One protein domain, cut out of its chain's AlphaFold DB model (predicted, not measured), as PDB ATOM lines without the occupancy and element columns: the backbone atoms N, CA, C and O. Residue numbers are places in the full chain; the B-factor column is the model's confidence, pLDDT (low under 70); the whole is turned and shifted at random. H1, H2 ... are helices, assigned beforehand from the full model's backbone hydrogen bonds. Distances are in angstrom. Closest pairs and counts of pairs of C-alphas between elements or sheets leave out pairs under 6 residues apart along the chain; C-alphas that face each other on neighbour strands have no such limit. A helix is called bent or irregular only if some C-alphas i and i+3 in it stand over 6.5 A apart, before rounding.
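Overview. This is residues 136 to 253 of the 253 residues of the protein "Cullin family, putative" of Angomonas deanei (UniProt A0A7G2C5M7). Three long helices, H3, H4 and H5, run lengthwise with their centres in a triangle, and H1 and H2 form an open V that packs across H3 and H4 toward the end where H3 begins. The tail, residues 246 to 253, sticks out. The printed part has 118 residues with five named helices, H1 to H5 in order, and no named strand: all helix, an up-and-down bundle, each helix running against the one before. It is compact, with a radius of gyration of the C-alphas of 15.6 A, and elongated, spanning 51 by 27 by 26 A.

Arrangement. Begin with H3, residues 174 to 197. Its residues 184 to 195 touch H5, residues 227 to 245, at a shallow tilt of 17 degrees, the same way; the closest C-alphas, of Thr 192 and Leu 243, are 7.5 A apart. H5 and H4, residues 203 to 224, form a hairpin and touch at C-alphas 224 and 233, 5.7 A apart. H3 and H4 are near each other. H1, residues 136 to 149, touches H3 at a steep tilt of 45 degrees, with C-alphas 145 and 183 4.9 A apart. H2, residues 153 to 164, touches H4, with C-alphas 157 and 220 5.1 A apart. Every O i to N i+4 pair is within hydrogen-bond range in H1, H2 and H3; H4 has 16 of 18 and H5 13 of 15.

Along the chain. Find C-alpha 174 at (-23.439, 40.091, 47.218); H3 runs 34.6 A from there. H4 spans 31.2 A, with a kink of 28 degrees near residue 218, and H5 28.5 A, ending at (-7.248, 32.803, 21.043). Both are irregular: C-alphas 220 and 223 are 7.6 A apart, 228 and 231 7.3 A. H1 spans 20.2 A and H2 16.6 A.

Size, cuts and confidence. The printed part has no cut and no long link. Its farthest C-alphas, of Pro 167 and His 253, are 53.8 A apart. Look for pLDDT under 70 at residues 166 to 173, 227 and 244 to 253.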
ATOM      1  N   VAL A 136     -33.863  50.370  41.692       88.44
ATOM      2  CA  VAL A 136     -33.107  51.521  41.188       88.44
ATOM      3  C   VAL A 136     -31.654  51.424  41.635       88.44
ATOM      4  O   VAL A 136     -30.751  51.637  40.832       88.44
ATOM      5  N   ALA A 137     -31.411  51.084  42.902       86.75
ATOM      6  CA  ALA A 137     -30.051  50.927  43.413       86.75
ATOM      7  C   ALA A 137     -29.318  49.761  42.733       86.75
ATOM      8  O   ALA A 137     -28.150  49.898  42.367       86.75
ATOM      9  N   LYS A 138     -30.009  48.635  42.519       86.69
ATOM     10  CA  LYS A 138     -29.454  47.475  41.817       86.69
ATOM     11  C   LYS A 138     -29.096  47.802  40.365       86.69
ATOM     12  O   LYS A 138     -27.976  47.517  39.947       86.69
ATOM     13  N   ASP A 139     -30.005  48.424  39.619       89.75
ATOM     14  CA  ASP A 139     -29.759  48.795  38.222       89.75
ATOM     15  C   ASP A 139     -28.599  49.792  38.122       89.75
ATOM     16  O   ASP A 139     -27.693  49.615  37.307       89.75
ATOM     17  N   ARG A 140     -28.551  50.776  39.030       89.19
ATOM     18  CA  ARG A 140     -27.436  51.727  39.128       89.19
ATOM     19  C   ARG A 140     -26.108  51.045  39.422       89.19
ATOM     20  O   ARG A 140     -25.108  51.430  38.819       89.19
ATOM     21  N   LEU A 141     -26.071  50.053  40.310       88.44
ATOM     22  CA  LEU A 141     -24.851  49.295  40.594       88.44
ATOM     23  C   LEU A 141     -24.321  48.618  39.322       88.44
ATOM     24  O   LEU A 141     -23.138  48.750  39.009       88.44
ATOM     25  N   CYS A 142     -25.201  47.966  38.560       90.94
ATOM     26  CA  CYS A 142     -24.849  47.324  37.295       90.94
ATOM     27  C   CYS A 142     -24.401  48.342  36.232       90.94
ATOM     28  O   CYS A 142     -23.398  48.128  35.555       90.94
ATOM     29  N   GLU A 143     -25.105  49.468  36.086       91.94
ATOM     30  CA  GLU A 143     -24.712  50.552  35.172       91.94
ATOM     31  C   GLU A 143     -23.329  51.114  35.517       91.94
ATOM     32  O   GLU A 143     -22.497  51.293  34.629       91.94
ATOM     33  N   ASN A 144     -23.063  51.359  36.803       90.50
ATOM     34  CA  ASN A 144     -21.773  51.867  37.259       90.50
ATOM     35  C   ASN A 144     -20.657  50.841  37.039       90.50
ATOM     36  O   ASN A 144     -19.557  51.242  36.677       90.50
ATOM     37  N   ALA A 145     -20.923  49.540  37.202       91.44
ATOM     38  CA  ALA A 145     -19.954  48.491  36.881       91.44
ATOM     39  C   ALA A 145     -19.555  48.523  35.399       91.44
ATOM     40  O   ALA A 145     -18.366  48.539  35.080       91.44
ATOM     41  N   LYS A 146     -20.536  48.642  34.495       93.56
ATOM     42  CA  LYS A 146     -20.282  48.779  33.052       93.56
ATOM     43  C   LYS A 146     -19.496  50.048  32.735       93.56
ATOM     44  O   LYS A 146     -18.482  50.001  32.048       93.56
ATOM     45  N   GLN A 147     -19.927  51.189  33.271       92.00
ATOM     46  CA  GLN A 147     -19.241  52.469  33.071       92.00
ATOM     47  C   GLN A 147     -17.810  52.446  33.613       92.00
ATOM     48  O   GLN A 147     -16.909  52.976  32.969       92.00
ATOM     49  N   ALA A 148     -17.584  51.806  34.763       91.50
ATOM     50  CA  ALA A 148     -16.270  51.699  35.380       91.50
ATOM     51  C   ALA A 148     -15.274  50.932  34.505       91.50
ATOM     52  O   ALA A 148     -14.084  51.240  34.562       91.50
ATOM     53  N   TYR A 149     -15.723  49.966  33.696       93.00
ATOM     54  CA  TYR A 149     -14.859  49.270  32.739       93.00
ATOM     55  C   TYR A 149     -14.396  50.192  31.602       93.00
ATOM     56  O   TYR A 149     -13.244  50.137  31.182       93.00
ATOM     57  N   HIS A 150     -15.258  51.103  31.153       93.44
ATOM     58  CA  HIS A 150     -14.942  52.050  30.077       93.44
ATOM     59  C   HIS A 150     -14.073  53.236  30.519       93.44
ATOM     60  O   HIS A 150     -13.680  54.059  29.691       93.44
ATOM     61  N   LEU A 151     -13.747  53.338  31.811       90.94
ATOM     62  CA  LEU A 151     -12.752  54.290  32.302       90.94
ATOM     63  C   LEU A 151     -11.330  53.872  31.893       90.94
ATOM     64  O   LEU A 151     -11.073  52.748  31.448       90.94
ATOM     65  N   ASP A 152     -10.378  54.786  32.087       92.88
ATOM     66  CA  ASP A 152      -8.961  54.448  31.985       92.88
ATOM     67  C   ASP A 152      -8.577  53.365  33.012       92.88
ATOM     68  O   ASP A 152      -9.185  53.246  34.081       92.88
ATOM     69  N   VAL A 153      -7.530  52.593  32.702       91.56
ATOM     70  CA  VAL A 153      -7.093  51.438  33.507       91.56
ATOM     71  C   VAL A 153      -6.876  51.806  34.978       91.56
ATOM     72  O   VAL A 153      -7.276  51.049  35.862       91.56
ATOM     73  N   SER A 154      -6.308  52.983  35.266       92.06
ATOM     74  CA  SER A 154      -6.038  53.427  36.640       92.06
ATOM     75  C   SER A 154      -7.330  53.677  37.417       92.06
ATOM     76  O   SER A 154      -7.457  53.270  38.576       92.06
ATOM     77  N   SER A 155      -8.316  54.311  36.782       90.38
ATOM     78  CA  SER A 155      -9.625  54.574  37.386       90.38
ATOM     79  C   SER A 155     -10.440  53.294  37.590       90.38
ATOM     80  O   SER A 155     -10.974  53.083  38.681       90.38
ATOM     81  N   SER A 156     -10.466  52.388  36.608       90.69
ATOM     82  CA  SER A 156     -11.097  51.068  36.756       90.69
ATOM     83  C   SER A 156     -10.474  50.254  37.892       90.69
ATOM     84  O   SER A 156     -11.183  49.693  38.729       90.69
ATOM     85  N   LYS A 157      -9.137  50.247  37.971       91.25
ATOM     86  CA  LYS A 157      -8.380  49.567  39.026       91.25
ATOM     87  C   LYS A 157      -8.750  50.093  40.411       91.25
ATOM     88  O   LYS A 157      -8.939  49.313  41.342       91.25
ATOM     89  N   LYS A 158      -8.914  51.413  40.562       89.06
ATOM     90  CA  LYS A 158      -9.380  52.026  41.819       89.06
ATOM     91  C   LYS A 158     -10.807  51.616  42.180       89.06
ATOM     92  O   LYS A 158     -11.072  51.390  43.362       89.06
ATOM     93  N   ALA A 159     -11.708  51.509  41.202       86.94
ATOM     94  CA  ALA A 159     -13.082  51.065  41.437       86.94
ATOM     95  C   ALA A 159     -13.119  49.619  41.960       86.94
ATOM     96  O   ALA A 159     -13.698  49.369  43.018       86.94
ATOM     97  N   LEU A 160     -12.405  48.700  41.296       87.56
ATOM     98  CA  LEU A 160     -12.275  47.307  41.736       87.56
ATOM     99  C   LEU A 160     -11.608  47.204  43.112       87.56
ATOM    100  O   LEU A 160     -12.129  46.538  44.003       87.56
ATOM    101  N   HIS A 161     -10.502  47.924  43.329       87.19
ATOM    102  CA  HIS A 161      -9.822  47.950  44.624       87.19
ATOM    103  C   HIS A 161     -10.749  48.424  45.755       87.19
ATOM    104  O   HIS A 161     -10.717  47.878  46.856       87.19
ATOM    105  N   SER A 162     -11.602  49.419  45.497       82.62
ATOM    106  CA  SER A 162     -12.525  49.949  46.509       82.62
ATOM    107  C   SER A 162     -13.561  48.913  46.966       82.62
ATOM    108  O   SER A 162     -13.944  48.937  48.134       82.62
ATOM    109  N   LEU A 163     -13.946  47.973  46.095       78.69
ATOM    110  CA  LEU A 163     -14.877  46.878  46.406       78.69
ATOM    111  C   LEU A 163     -14.238  45.732  47.175       78.69
ATOM    112  O   LEU A 163     -14.858  45.171  48.070       78.69
ATOM    113  N   VAL A 164     -13.003  45.375  46.826       76.31
ATOM    114  CA  VAL A 164     -12.308  44.258  47.483       76.31
ATOM    115  C   VAL A 164     -11.582  44.688  48.757       76.31
ATOM    116  O   VAL A 164     -11.190  43.855  49.569       76.31
ATOM    117  N   SER A 165     -11.429  45.994  48.981       74.56
ATOM    118  CA  SER A 165     -10.893  46.528  50.232       74.56
ATOM    119  C   SER A 165     -11.925  46.483  51.367       74.56
ATOM    120  O   SER A 165     -13.130  46.642  51.164       74.56
ATOM    121  N   ARG A 166     -11.462  46.290  52.610       63.22
ATOM    122  CA  ARG A 166     -12.337  46.371  53.791       63.22
ATOM    123  C   ARG A 166     -12.991  47.763  53.895       63.22
ATOM    124  O   ARG A 166     -12.306  48.766  53.685       63.22
ATOM    125  N   PRO A 167     -14.272  47.853  54.296       57.78
ATOM    126  CA  PRO A 167     -15.112  46.781  54.853       57.78
ATOM    127  C   PRO A 167     -15.908  45.958  53.818       57.78
ATOM    128  O   PRO A 167     -16.650  45.068  54.210       57.78
ATOM    129  N   PHE A 168     -15.762  46.230  52.520       59.62
ATOM    130  CA  PHE A 168     -16.556  45.608  51.449       59.62
ATOM    131  C   PHE A 168     -16.031  44.236  51.011       59.62
ATOM    132  O   PHE A 168     -16.806  43.374  50.614       59.62
ATOM    133  N   GLY A 169     -14.726  44.001  51.163       53.66
ATOM    134  CA  GLY A 169     -14.067  42.727  50.862       53.66
ATOM    135  C   GLY A 169     -14.349  41.594  51.851       53.66
ATOM    136  O   GLY A 169     -13.453  40.800  52.118       53.66
ATOM    137  N   THR A 170     -15.538  41.541  52.454       57.59
ATOM    138  CA  THR A 170     -15.921  40.393  53.284       57.59
ATOM    139  C   THR A 170     -16.364  39.262  52.347       57.59
ATOM    140  O   THR A 170     -17.220  39.512  51.491       57.59
ATOM    141  N   PRO A 171     -15.802  38.044  52.447       50.66
ATOM    142  CA  PRO A 171     -16.207  36.934  51.593       50.66
ATOM    143  C   PRO A 171     -17.717  36.686  51.714       50.66
ATOM    144  O   PRO A 171     -18.262  36.644  52.817       50.66
ATOM    145  N   GLY A 172     -18.391  36.575  50.567       55.06
ATOM    146  CA  GLY A 172     -19.850  36.445  50.485       55.06
ATOM    147  C   GLY A 172     -20.625  37.758  50.318       55.06
ATOM    148  O   GLY A 172     -21.853  37.706  50.289       55.06
ATOM    149  N   SER A 173     -19.957  38.914  50.171       69.50
ATOM    150  CA  SER A 173     -20.652  40.158  49.814       69.50
ATOM    151  C   SER A 173     -21.335  40.025  48.453       69.50
ATOM    152  O   SER A 173     -20.687  39.849  47.410       69.50
ATOM    153  N   ASN A 174     -22.658  40.161  48.446       75.88
ATOM    154  CA  ASN A 174     -23.439  40.091  47.218       75.88
ATOM    155  C   ASN A 174     -23.154  41.304  46.315       75.88
ATOM    156  O   ASN A 174     -23.174  41.178  45.093       75.88
ATOM    157  N   ILE A 175     -22.844  42.471  46.898       79.38
ATOM    158  CA  ILE A 175     -22.605  43.720  46.151       79.38
ATOM    159  C   ILE A 175     -21.316  43.637  45.344       79.38
ATOM    160  O   ILE A 175     -21.330  43.921  44.145       79.38
ATOM    161  N   ALA A 176     -20.220  43.216  45.979       80.19
ATOM    162  CA  ALA A 176     -18.950  43.049  45.286       80.19
ATOM    163  C   ALA A 176     -19.068  42.002  44.170       80.19
ATOM    164  O   ALA A 176     -18.654  42.267  43.046       80.19
ATOM    165  N   SER A 177     -19.725  40.871  44.445       82.25
ATOM    166  CA  SER A 177     -19.943  39.806  43.459       82.25
ATOM    167  C   SER A 177     -20.734  40.291  42.237       82.25
ATOM    168  O   SER A 177     -20.313  40.077  41.104       82.25
ATOM    169  N   VAL A 178     -21.853  41.000  42.438       86.38
ATOM    170  CA  VAL A 178     -22.671  41.524  41.326       86.38
ATOM    171  C   VAL A 178     -21.914  42.564  40.508       86.38
ATOM    172  O   VAL A 178     -21.968  42.523  39.276       86.38
ATOM    173  N   PHE A 179     -21.201  43.479  41.167       88.38
ATOM    174  CA  PHE A 179     -20.407  44.482  40.464       88.38
ATOM    175  C   PHE A 179     -19.299  43.820  39.643       88.38
ATOM    176  O   PHE A 179     -19.172  44.118  38.461       88.38
ATOM    177  N   ILE A 180     -18.524  42.915  40.246       87.94
ATOM    178  CA  ILE A 180     -17.396  42.237  39.595       87.94
ATOM    179  C   ILE A 180     -17.876  41.402  38.402       87.94
ATOM    180  O   ILE A 180     -17.307  41.531  37.322       87.94
ATOM    181  N   ASN A 181     -18.959  40.634  38.550       89.19
ATOM    182  CA  ASN A 181     -19.519  39.847  37.448       89.19
ATOM    183  C   ASN A 181     -20.016  40.745  36.306       89.19
ATOM    184  O   ASN A 181     -19.714  40.497  35.145       89.19
ATOM    185  N   THR A 182     -20.721  41.837  36.623       92.19
ATOM    186  CA  THR A 182     -21.200  42.781  35.595       92.19
ATOM    187  C   THR A 182     -20.038  43.490  34.891       92.19
ATOM    188  O   THR A 182     -20.085  43.741  33.688       92.19
ATOM    189  N   PHE A 183     -18.986  43.821  35.641       92.56
ATOM    190  CA  PHE A 183     -17.762  44.419  35.120       92.56
ATOM    191  C   PHE A 183     -17.028  43.451  34.175       92.56
ATOM    192  O   PHE A 183     -16.566  43.860  33.112       92.56
ATOM    193  N   GLU A 184     -16.955  42.167  34.532       91.75
ATOM    194  CA  GLU A 184     -16.388  41.103  33.697       91.75
ATOM    195  C   GLU A 184     -17.186  40.890  32.405       91.75
ATOM    196  O   GLU A 184     -16.602  40.819  31.325       91.75
ATOM    197  N   GLU A 185     -18.517  40.829  32.491       92.88
ATOM    198  CA  GLU A 185     -19.397  40.690  31.325       92.88
ATOM    199  C   GLU A 185     -19.203  41.837  30.323       92.88
ATOM    200  O   GLU A 185     -19.109  41.605  29.113       92.88
ATOM    201  N   GLU A 186     -19.094  43.077  30.811       94.81
ATOM    202  CA  GLU A 186     -18.833  44.240  29.958       94.81
ATOM    203  C   GLU A 186     -17.430  44.197  29.341       94.81
ATOM    204  O   GLU A 186     -17.260  44.578  28.177       94.81
ATOM    205  N   ALA A 187     -16.439  43.682  30.077       92.44
ATOM    206  CA  ALA A 187     -15.095  43.465  29.556       92.44
ATOM    207  C   ALA A 187     -15.104  42.461  28.400       92.44
ATOM    208  O   ALA A 187     -14.646  42.771  27.303       92.44
ATOM    209  N   ILE A 188     -15.705  41.290  28.613       90.56
ATOM    210  CA  ILE A 188     -15.864  40.229  27.611       90.56
ATOM    211  C   ILE A 188     -16.520  40.766  26.337       90.56
ATOM    212  O   ILE A 188     -16.018  40.542  25.232       90.56
ATOM    213  N   LYS A 189     -17.616  41.515  26.488       92.25
ATOM    214  CA  LYS A 189     -18.323  42.129  25.364       92.25
ATOM    215  C   LYS A 189     -17.431  43.115  24.608       92.25
ATOM    216  O   LYS A 189     -17.250  42.976  23.404       92.25
ATOM    217  N   SER A 190     -16.821  44.062  25.317       92.62
ATOM    218  CA  SER A 190     -16.000  45.111  24.703       92.62
ATOM    219  C   SER A 190     -14.768  44.551  23.989       92.62
ATOM    220  O   SER A 190     -14.402  45.029  22.920       92.62
ATOM    221  N   LEU A 191     -14.131  43.523  24.559       91.25
ATOM    222  CA  LEU A 191     -12.984  42.848  23.949       91.25
ATOM    223  C   LEU A 191     -13.383  42.038  22.710       91.25
ATOM    224  O   LEU A 191     -12.604  41.949  21.761       91.25
ATOM    225  N   THR A 192     -14.590  41.467  22.702       88.94
ATOM    226  CA  THR A 192     -15.150  40.795  21.519       88.94
ATOM    227  C   THR A 192     -15.389  41.805  20.400       88.94
ATOM    228  O   THR A 192     -14.922  41.588  19.284       88.94
ATOM    229  N   ASP A 193     -16.004  42.948  20.709       90.19
ATOM    230  CA  ASP A 193     -16.223  44.026  19.742       90.19
ATOM    231  C   ASP A 193     -14.884  44.580  19.202       90.19
ATOM    232  O   ASP A 193     -14.732  44.796  17.995       90.19
ATOM    233  N   GLU A 194     -13.874  44.765  20.066       90.50
ATOM    234  CA  GLU A 194     -12.515  45.193  19.681       90.50
ATOM    235  C   GLU A 194     -11.856  44.178  18.727       90.50
ATOM    236  O   GLU A 194     -11.272  44.566  17.715       90.50
ATOM    237  N   LYS A 195     -12.013  42.875  19.001       86.81
ATOM    238  CA  LYS A 195     -11.521  41.782  18.149       86.81
ATOM    239  C   LYS A 195     -12.207  41.745  16.782       86.81
ATOM    240  O   LYS A 195     -11.543  41.516  15.776       86.81
ATOM    241  N   GLU A 196     -13.526  41.914  16.740       87.38
ATOM    242  CA  GLU A 196     -14.316  41.816  15.504       87.38
ATOM    243  C   GLU A 196     -14.152  43.040  14.596       87.38
ATOM    244  O   GLU A 196     -14.154  42.915  13.370       87.38
ATOM    245  N   THR A 197     -13.986  44.226  15.186       88.31
ATOM    246  CA  THR A 197     -13.787  45.482  14.443       88.31
ATOM    247  C   THR A 197     -12.321  45.768  14.114       88.31
ATOM    248  O   THR A 197     -12.030  46.603  13.247       88.31
ATOM    249  N   GLY A 198     -11.397  45.066  14.774       83.88
ATOM    250  CA  GLY A 198      -9.964  45.163  14.555       83.88
ATOM    251  C   GLY A 198      -9.567  44.830  13.116       83.88
ATOM    252  O   GLY A 198      -9.912  43.791  12.558       83.88
ATOM    253  N   LYS A 199      -8.797  45.729  12.495       84.38
ATOM    254  CA  LYS A 199      -8.221  45.523  11.161       84.38
ATOM    255  C   LYS A 199      -6.772  45.079  11.299       84.38
ATOM    256  O   LYS A 199      -5.862  45.904  11.263       84.38
ATOM    257  N   TYR A 200      -6.570  43.779  11.472       86.25
ATOM    258  CA  TYR A 200      -5.241  43.174  11.555       86.25
ATOM    259  C   TYR A 200      -4.741  42.840  10.149       86.25
ATOM    260  O   TYR A 200      -5.434  42.159   9.393       86.25
ATOM    261  N   ALA A 201      -3.559  43.339   9.784       80.94
ATOM    262  CA  ALA A 201      -2.979  43.083   8.467       80.94
ATOM    263  C   ALA A 201      -2.537  41.618   8.313       80.94
ATOM    264  O   ALA A 201      -2.663  41.042   7.234       80.94
ATOM    265  N   ASP A 202      -2.052  41.017   9.402       85.25
ATOM    266  CA  ASP A 202      -1.625  39.627   9.466       85.25
ATOM    267  C   ASP A 202      -1.716  39.059  10.898       85.25
ATOM    268  O   ASP A 202      -2.149  39.718  11.848       85.25
ATOM    269  N   VAL A 203      -1.301  37.798  11.044       85.50
ATOM    270  CA  VAL A 203      -1.288  37.063  12.318       85.50
ATOM    271  C   VAL A 203      -0.323  37.684  13.336       85.50
ATOM    272  O   VAL A 203      -0.596  37.656  14.534       85.50
ATOM    273  N   THR A 204       0.791  38.269  12.895       88.50
ATOM    274  CA  THR A 204       1.770  38.901  13.791       88.50
ATOM    275  C   THR A 204       1.178  40.150  14.429       88.50
ATOM    276  O   THR A 204       1.317  40.361  15.634       88.50
ATOM    277  N   ASP A 205       0.489  40.969  13.638       87.06
ATOM    278  CA  ASP A 205      -0.186  42.166  14.133       87.06
ATOM    279  C   ASP A 205      -1.364  41.820  15.052       87.06
ATOM    280  O   ASP A 205      -1.578  42.505  16.054       87.06
ATOM    281  N   TYR A 206      -2.054  40.705  14.793       87.38
ATOM    282  CA  TYR A 206      -3.032  40.148  15.728       87.38
ATOM    283  C   TYR A 206      -2.402  39.770  17.078       87.38
ATOM    284  O   TYR A 206      -2.907  40.163  18.128       87.38
ATOM    285  N   PHE A 207      -1.270  39.055  17.074       86.88
ATOM    286  CA  PHE A 207      -0.580  38.663  18.308       86.88
ATOM    287  C   PHE A 207      -0.052  39.858  19.109       86.88
ATOM    288  O   PHE A 207      -0.130  39.851  20.334       86.88
ATOM    289  N   LYS A 208       0.450  40.907  18.443       88.94
ATOM    290  CA  LYS A 208       0.865  42.141  19.133       88.94
ATOM    291  C   LYS A 208      -0.308  42.818  19.835       88.94
ATOM    292  O   LYS A 208      -0.166  43.254  20.973       88.94
ATOM    293  N   TRP A 209      -1.453  42.911  19.157       89.44
ATOM    294  CA  TRP A 209      -2.676  43.430  19.764       89.44
ATOM    295  C   TRP A 209      -3.108  42.571  20.959       89.44
ATOM    296  O   TRP A 209      -3.394  43.115  22.023       89.44
ATOM    297  N   PHE A 210      -3.079  41.244  20.812       87.38
ATOM    298  CA  PHE A 210      -3.425  40.305  21.875       87.38
ATOM    299  C   PHE A 210      -2.582  40.508  23.140       87.38
ATOM    300  O   PHE A 210      -3.151  40.657  24.218       87.38
ATOM    301  N   GLU A 211      -1.249  40.539  23.029       87.94
ATOM    302  CA  GLU A 211      -0.388  40.722  24.207       87.94
ATOM    303  C   GLU A 211      -0.621  42.088  24.862       87.94
ATOM    304  O   GLU A 211      -0.730  42.169  26.083       87.94
ATOM    305  N   ALA A 212      -0.811  43.149  24.069       90.75
ATOM    306  CA  ALA A 212      -1.120  44.474  24.605       90.75
ATOM    307  C   ALA A 212      -2.456  44.501  25.375       90.75
ATOM    308  O   ALA A 212      -2.542  45.092  26.452       90.75
ATOM    309  N   VAL A 213      -3.498  43.844  24.852       90.25
ATOM    310  CA  VAL A 213      -4.794  43.698  25.536       90.25
ATOM    311  C   VAL A 213      -4.647  42.870  26.808       90.25
ATOM    312  O   VAL A 213      -5.151  43.261  27.859       90.25
ATOM    313  N   ARG A 214      -3.936  41.745  26.736       88.50
ATOM    314  CA  ARG A 214      -3.706  40.864  27.880       88.50
ATOM    315  C   ARG A 214      -2.998  41.601  29.014       88.50
ATOM    316  O   ARG A 214      -3.465  41.539  30.146       88.50
ATOM    317  N   GLU A 215      -1.915  42.321  28.731       90.94
ATOM    318  CA  GLU A 215      -1.204  43.120  29.738       90.94
ATOM    319  C   GLU A 215      -2.100  44.213  30.338       90.94
ATOM    320  O   GLU A 215      -2.144  44.376  31.561       90.94
ATOM    321  N   ARG A 216      -2.869  44.916  29.493       93.44
ATOM    322  CA  ARG A 216      -3.817  45.961  29.911       93.44
ATOM    323  C   ARG A 216      -4.873  45.430  30.879       93.44
ATOM    324  O   ARG A 216      -5.107  46.037  31.925       93.44
ATOM    325  N   GLU A 217      -5.515  44.316  30.543       91.31
ATOM    326  CA  GLU A 217      -6.587  43.756  31.368       91.31
ATOM    327  C   GLU A 217      -6.048  43.059  32.623       91.31
ATOM    328  O   GLU A 217      -6.644  43.184  33.692       91.31
ATOM    329  N   LEU A 218      -4.873  42.420  32.560       90.31
ATOM    330  CA  LEU A 218      -4.204  41.908  33.760       90.31
ATOM    331  C   LEU A 218      -3.899  43.029  34.763       90.31
ATOM    332  O   LEU A 218      -4.118  42.845  35.962       90.31
ATOM    333  N   ASP A 219      -3.448  44.201  34.303       92.88
ATOM    334  CA  ASP A 219      -3.254  45.352  35.192       92.88
ATOM    335  C   ASP A 219      -4.589  45.878  35.742       92.88
ATOM    336  O   ASP A 219      -4.710  46.103  36.954       92.88
ATOM    337  N   ARG A 220      -5.616  46.004  34.889       93.56
ATOM    338  CA  ARG A 220      -6.951  46.477  35.288       93.56
ATOM    339  C   ARG A 220      -7.558  45.610  36.395       93.56
ATOM    340  O   ARG A 220      -8.023  46.148  37.399       93.56
ATOM    341  N   PHE A 221      -7.506  44.287  36.235       91.19
ATOM    342  CA  PHE A 221      -8.079  43.311  37.168       91.19
ATOM    343  C   PHE A 221      -7.136  42.912  38.314       91.19
ATOM    344  O   PHE A 221      -7.559  42.211  39.233       91.19
ATOM    345  N   SER A 222      -5.891  43.401  38.331       90.44
ATOM    346  CA  SER A 222      -4.904  43.071  39.372       90.44
ATOM    347  C   SER A 222      -5.358  43.256  40.833       90.44
ATOM    348  O   SER A 222      -4.876  42.490  41.667       90.44
ATOM    349  N   PRO A 223      -6.286  44.171  41.207       89.19
ATOM    350  CA  PRO A 223      -6.795  44.228  42.580       89.19
ATOM    351  C   PRO A 223      -7.493  42.941  43.036       89.19
ATOM    352  O   PRO A 223      -7.496  42.642  44.228       89.19
ATOM    353  N   LEU A 224      -8.058  42.168  42.100       85.31
ATOM    354  CA  LEU A 224      -8.727  40.897  42.386       85.31
ATOM    355  C   LEU A 224      -7.732  39.749  42.621       85.31
ATOM    356  O   LEU A 224      -8.112  38.712  43.152       85.31
ATOM    357  N   ASN A 225      -6.447  39.934  42.295       82.25
ATOM    358  CA  ASN A 225      -5.383  38.944  42.505       82.25
ATOM    359  C   ASN A 225      -4.934  38.845  43.982       82.25
ATOM    360  O   ASN A 225      -3.766  38.600  44.289       82.25
ATOM    361  N   SER A 226      -5.829  39.112  44.930       71.94
ATOM    362  CA  SER A 226      -5.525  39.051  46.356       71.94
ATOM    363  C   SER A 226      -6.716  38.546  47.163       71.94
ATOM    364  O   SER A 226      -7.872  38.811  46.830       71.94
ATOM    365  N   GLY A 227      -6.416  37.811  48.238       69.81
ATOM    366  CA  GLY A 227      -7.420  37.300  49.170       69.81
ATOM    367  C   GLY A 227      -8.463  36.405  48.498       69.81
ATOM    368  O   GLY A 227      -8.126  35.530  47.702       69.81
ATOM    369  N   ASP A 228      -9.731  36.647  48.821       70.81
ATOM    370  CA  ASP A 228     -10.862  35.781  48.465       70.81
ATOM    371  C   ASP A 228     -11.283  35.857  46.981       70.81
ATOM    372  O   ASP A 228     -12.081  35.040  46.528       70.81
ATOM    373  N   TYR A 229     -10.727  36.793  46.200       77.00
ATOM    374  CA  TYR A 229     -11.039  36.973  44.771       77.00
ATOM    375  C   TYR A 229      -9.999  36.348  43.826       77.00
ATOM    376  O   TYR A 229     -10.166  36.396  42.608       77.00
ATOM    377  N   ALA A 230      -8.949  35.712  44.358       78.81
ATOM    378  CA  ALA A 230      -7.870  35.138  43.549       78.81
ATOM    379  C   ALA A 230      -8.355  34.040  42.579       78.81
ATOM    380  O   ALA A 230      -7.876  33.954  41.445       78.81
ATOM    381  N   ASN A 231      -9.340  33.235  42.994       80.44
ATOM    382  CA  ASN A 231      -9.956  32.230  42.122       80.44
ATOM    383  C   ASN A 231     -10.689  32.895  40.953       80.44
ATOM    384  O   ASN A 231     -10.462  32.520  39.807       80.44
ATOM    385  N   PHE A 232     -11.479  33.939  41.231       81.31
ATOM    386  CA  PHE A 232     -12.157  34.720  40.196       81.31
ATOM    387  C   PHE A 232     -11.156  35.325  39.205       81.31
ATOM    388  O   PHE A 232     -11.334  35.217  37.996       81.31
ATOM    389  N   PHE A 233     -10.071  35.926  39.706       82.31
ATOM    390  CA  PHE A 233      -9.022  36.484  38.853       82.31
ATOM    391  C   PHE A 233      -8.414  35.419  37.932       82.31
ATOM    392  O   PHE A 233      -8.239  35.665  36.743       82.31
ATOM    393  N   THR A 234      -8.143  34.223  38.456       81.38
ATOM    394  CA  THR A 234      -7.595  33.108  37.669       81.38
ATOM    395  C   THR A 234      -8.574  32.657  36.580       81.38
ATOM    396  O   THR A 234      -8.188  32.551  35.418       81.38
ATOM    397  N   GLU A 235      -9.853  32.472  36.920       85.12
ATOM    398  CA  GLU A 235     -10.900  32.105  35.956       85.12
ATOM    399  C   GLU A 235     -11.077  33.160  34.857       85.12
ATOM    400  O   GLU A 235     -11.247  32.819  33.684       85.12
ATOM    401  N   PHE A 236     -11.003  34.444  35.212       83.19
ATOM    402  CA  PHE A 236     -11.055  35.535  34.245       83.19
ATOM    403  C   PHE A 236      -9.878  35.483  33.264       83.19
ATOM    404  O   PHE A 236     -10.080  35.623  32.058       83.19
ATOM    405  N   VAL A 237      -8.656  35.243  33.751       81.19
ATOM    406  CA  VAL A 237      -7.468  35.106  32.892       81.19
ATOM    407  C   VAL A 237      -7.635  33.954  31.899       81.19
ATOM    408  O   VAL A 237      -7.336  34.122  30.714       81.19
ATOM    409  N   ASP A 238      -8.173  32.819  32.350       83.56
ATOM    410  CA  ASP A 238      -8.455  31.675  31.483       83.56
ATOM    411  C   ASP A 238      -9.517  32.008  30.423       83.56
ATOM    412  O   ASP A 238      -9.314  31.731  29.235       83.56
ATOM    413  N   LYS A 239     -10.626  32.654  30.811       83.62
ATOM    414  CA  LYS A 239     -11.670  33.111  29.873       83.62
ATOM    415  C   LYS A 239     -11.124  34.104  28.852       83.62
ATOM    416  O   LYS A 239     -11.447  33.997  27.671       83.62
ATOM    417  N   LEU A 240     -10.282  35.042  29.280       79.38
ATOM    418  CA  LEU A 240      -9.653  36.034  28.408       79.38
ATOM    419  C   LEU A 240      -8.735  35.348  27.384       79.38
ATOM    420  O   LEU A 240      -8.784  35.669  26.196       79.38
ATOM    421  N   GLY A 241      -7.985  34.327  27.808       77.75
ATOM    422  CA  GLY A 241      -7.219  33.461  26.911       77.75
ATOM    423  C   GLY A 241      -8.094  32.726  25.888       77.75
ATOM    424  O   GLY A 241      -7.779  32.728  24.699       77.75
ATOM    425  N   GLN A 242      -9.217  32.140  26.314       83.00
ATOM    426  CA  GLN A 242     -10.147  31.426  25.423       83.00
ATOM    427  C   GLN A 242     -10.825  32.355  24.405       83.00
ATOM    428  O   GLN A 242     -10.874  32.046  23.211       83.00
ATOM    429  N   LEU A 243     -11.329  33.500  24.867       76.00
ATOM    430  CA  LEU A 243     -12.047  34.479  24.052       76.00
ATOM    431  C   LEU A 243     -11.155  35.053  22.950       76.00
ATOM    432  O   LEU A 243     -11.560  35.182  21.786       76.00
ATOM    433  N   LEU A 244      -9.909  35.359  23.304       68.75
ATOM    434  CA  LEU A 244      -8.976  35.989  22.391       68.75
ATOM    435  C   LEU A 244      -8.318  34.967  21.458       68.75
ATOM    436  O   LEU A 244      -8.372  35.169  20.251       68.75
ATOM    437  N   CYS A 245      -7.843  33.813  21.931       69.62
ATOM    438  CA  CYS A 245      -7.248  32.803  21.043       69.62
ATOM    439  C   CYS A 245      -8.267  32.142  20.096       69.62
ATOM    440  O   CYS A 245      -7.886  31.619  19.049       69.62
ATOM    441  N   GLY A 246      -9.564  32.192  20.436       56.22
ATOM    442  CA  GLY A 246     -10.602  31.418  19.768       56.22
ATOM    443  C   GLY A 246     -10.395  29.919  19.990       56.22
ATOM    444  O   GLY A 246      -9.280  29.434  20.180       56.22
ATOM    445  N   SER A 247     -11.468  29.141  19.944       45.69
ATOM    446  CA  SER A 247     -11.347  27.695  19.791       45.69
ATOM    447  C   SER A 247     -10.570  27.408  18.502       45.69
ATOM    448  O   SER A 247     -11.155  27.315  17.426       45.69
ATOM    449  N   ILE A 248      -9.254  27.202  18.604       42.44
ATOM    450  CA  ILE A 248      -8.371  26.709  17.528       42.44
ATOM    451  C   ILE A 248      -8.912  25.383  16.929       42.44
ATOM    452  O   ILE A 248      -8.450  24.915  15.895       42.44
ATOM    453  N   ARG A 249      -9.939  24.781  17.545       37.09
ATOM    454  CA  ARG A 249     -10.591  23.538  17.134       37.09
ATOM    455  C   ARG A 249     -11.641  23.636  16.016       37.09
ATOM    456  O   ARG A 249     -11.857  22.607  15.392       37.09
ATOM    457  N   ASP A 250     -12.228  24.795  15.699       39.06
ATOM    458  CA  ASP A 250     -13.413  24.836  14.801       39.06
ATOM    459  C   ASP A 250     -13.184  25.408  13.387       39.06
ATOM    460  O   ASP A 250     -14.137  25.604  12.635       39.06
ATOM    461  N   ARG A 251     -11.937  25.651  12.962       34.59
ATOM    462  CA  ARG A 251     -11.635  26.052  11.565       34.59
ATOM    463  C   ARG A 251     -10.542  25.210  10.909       34.59
ATOM    464  O   ARG A 251      -9.691  25.730  10.196       34.59
ATOM    465  N   GLY A 252     -10.576  23.904  11.162       34.62
ATOM    466  CA  GLY A 252      -9.822  22.902  10.411       34.62
ATOM    467  C   GLY A 252     -10.694  22.217   9.359       34.62
ATOM    468  O   GLY A 252     -11.024  21.046   9.523       34.62
ATOM    469  N   HIS A 253     -11.069  22.945   8.304       32.38
ATOM    470  CA  HIS A 253     -11.561  22.389   7.040       32.38
ATOM    471  C   HIS A 253     -10.882  23.103   5.878       32.38
ATOM    472  O   HIS A 253     -10.865  24.354   5.900       32.38
TER     473      HIS A 253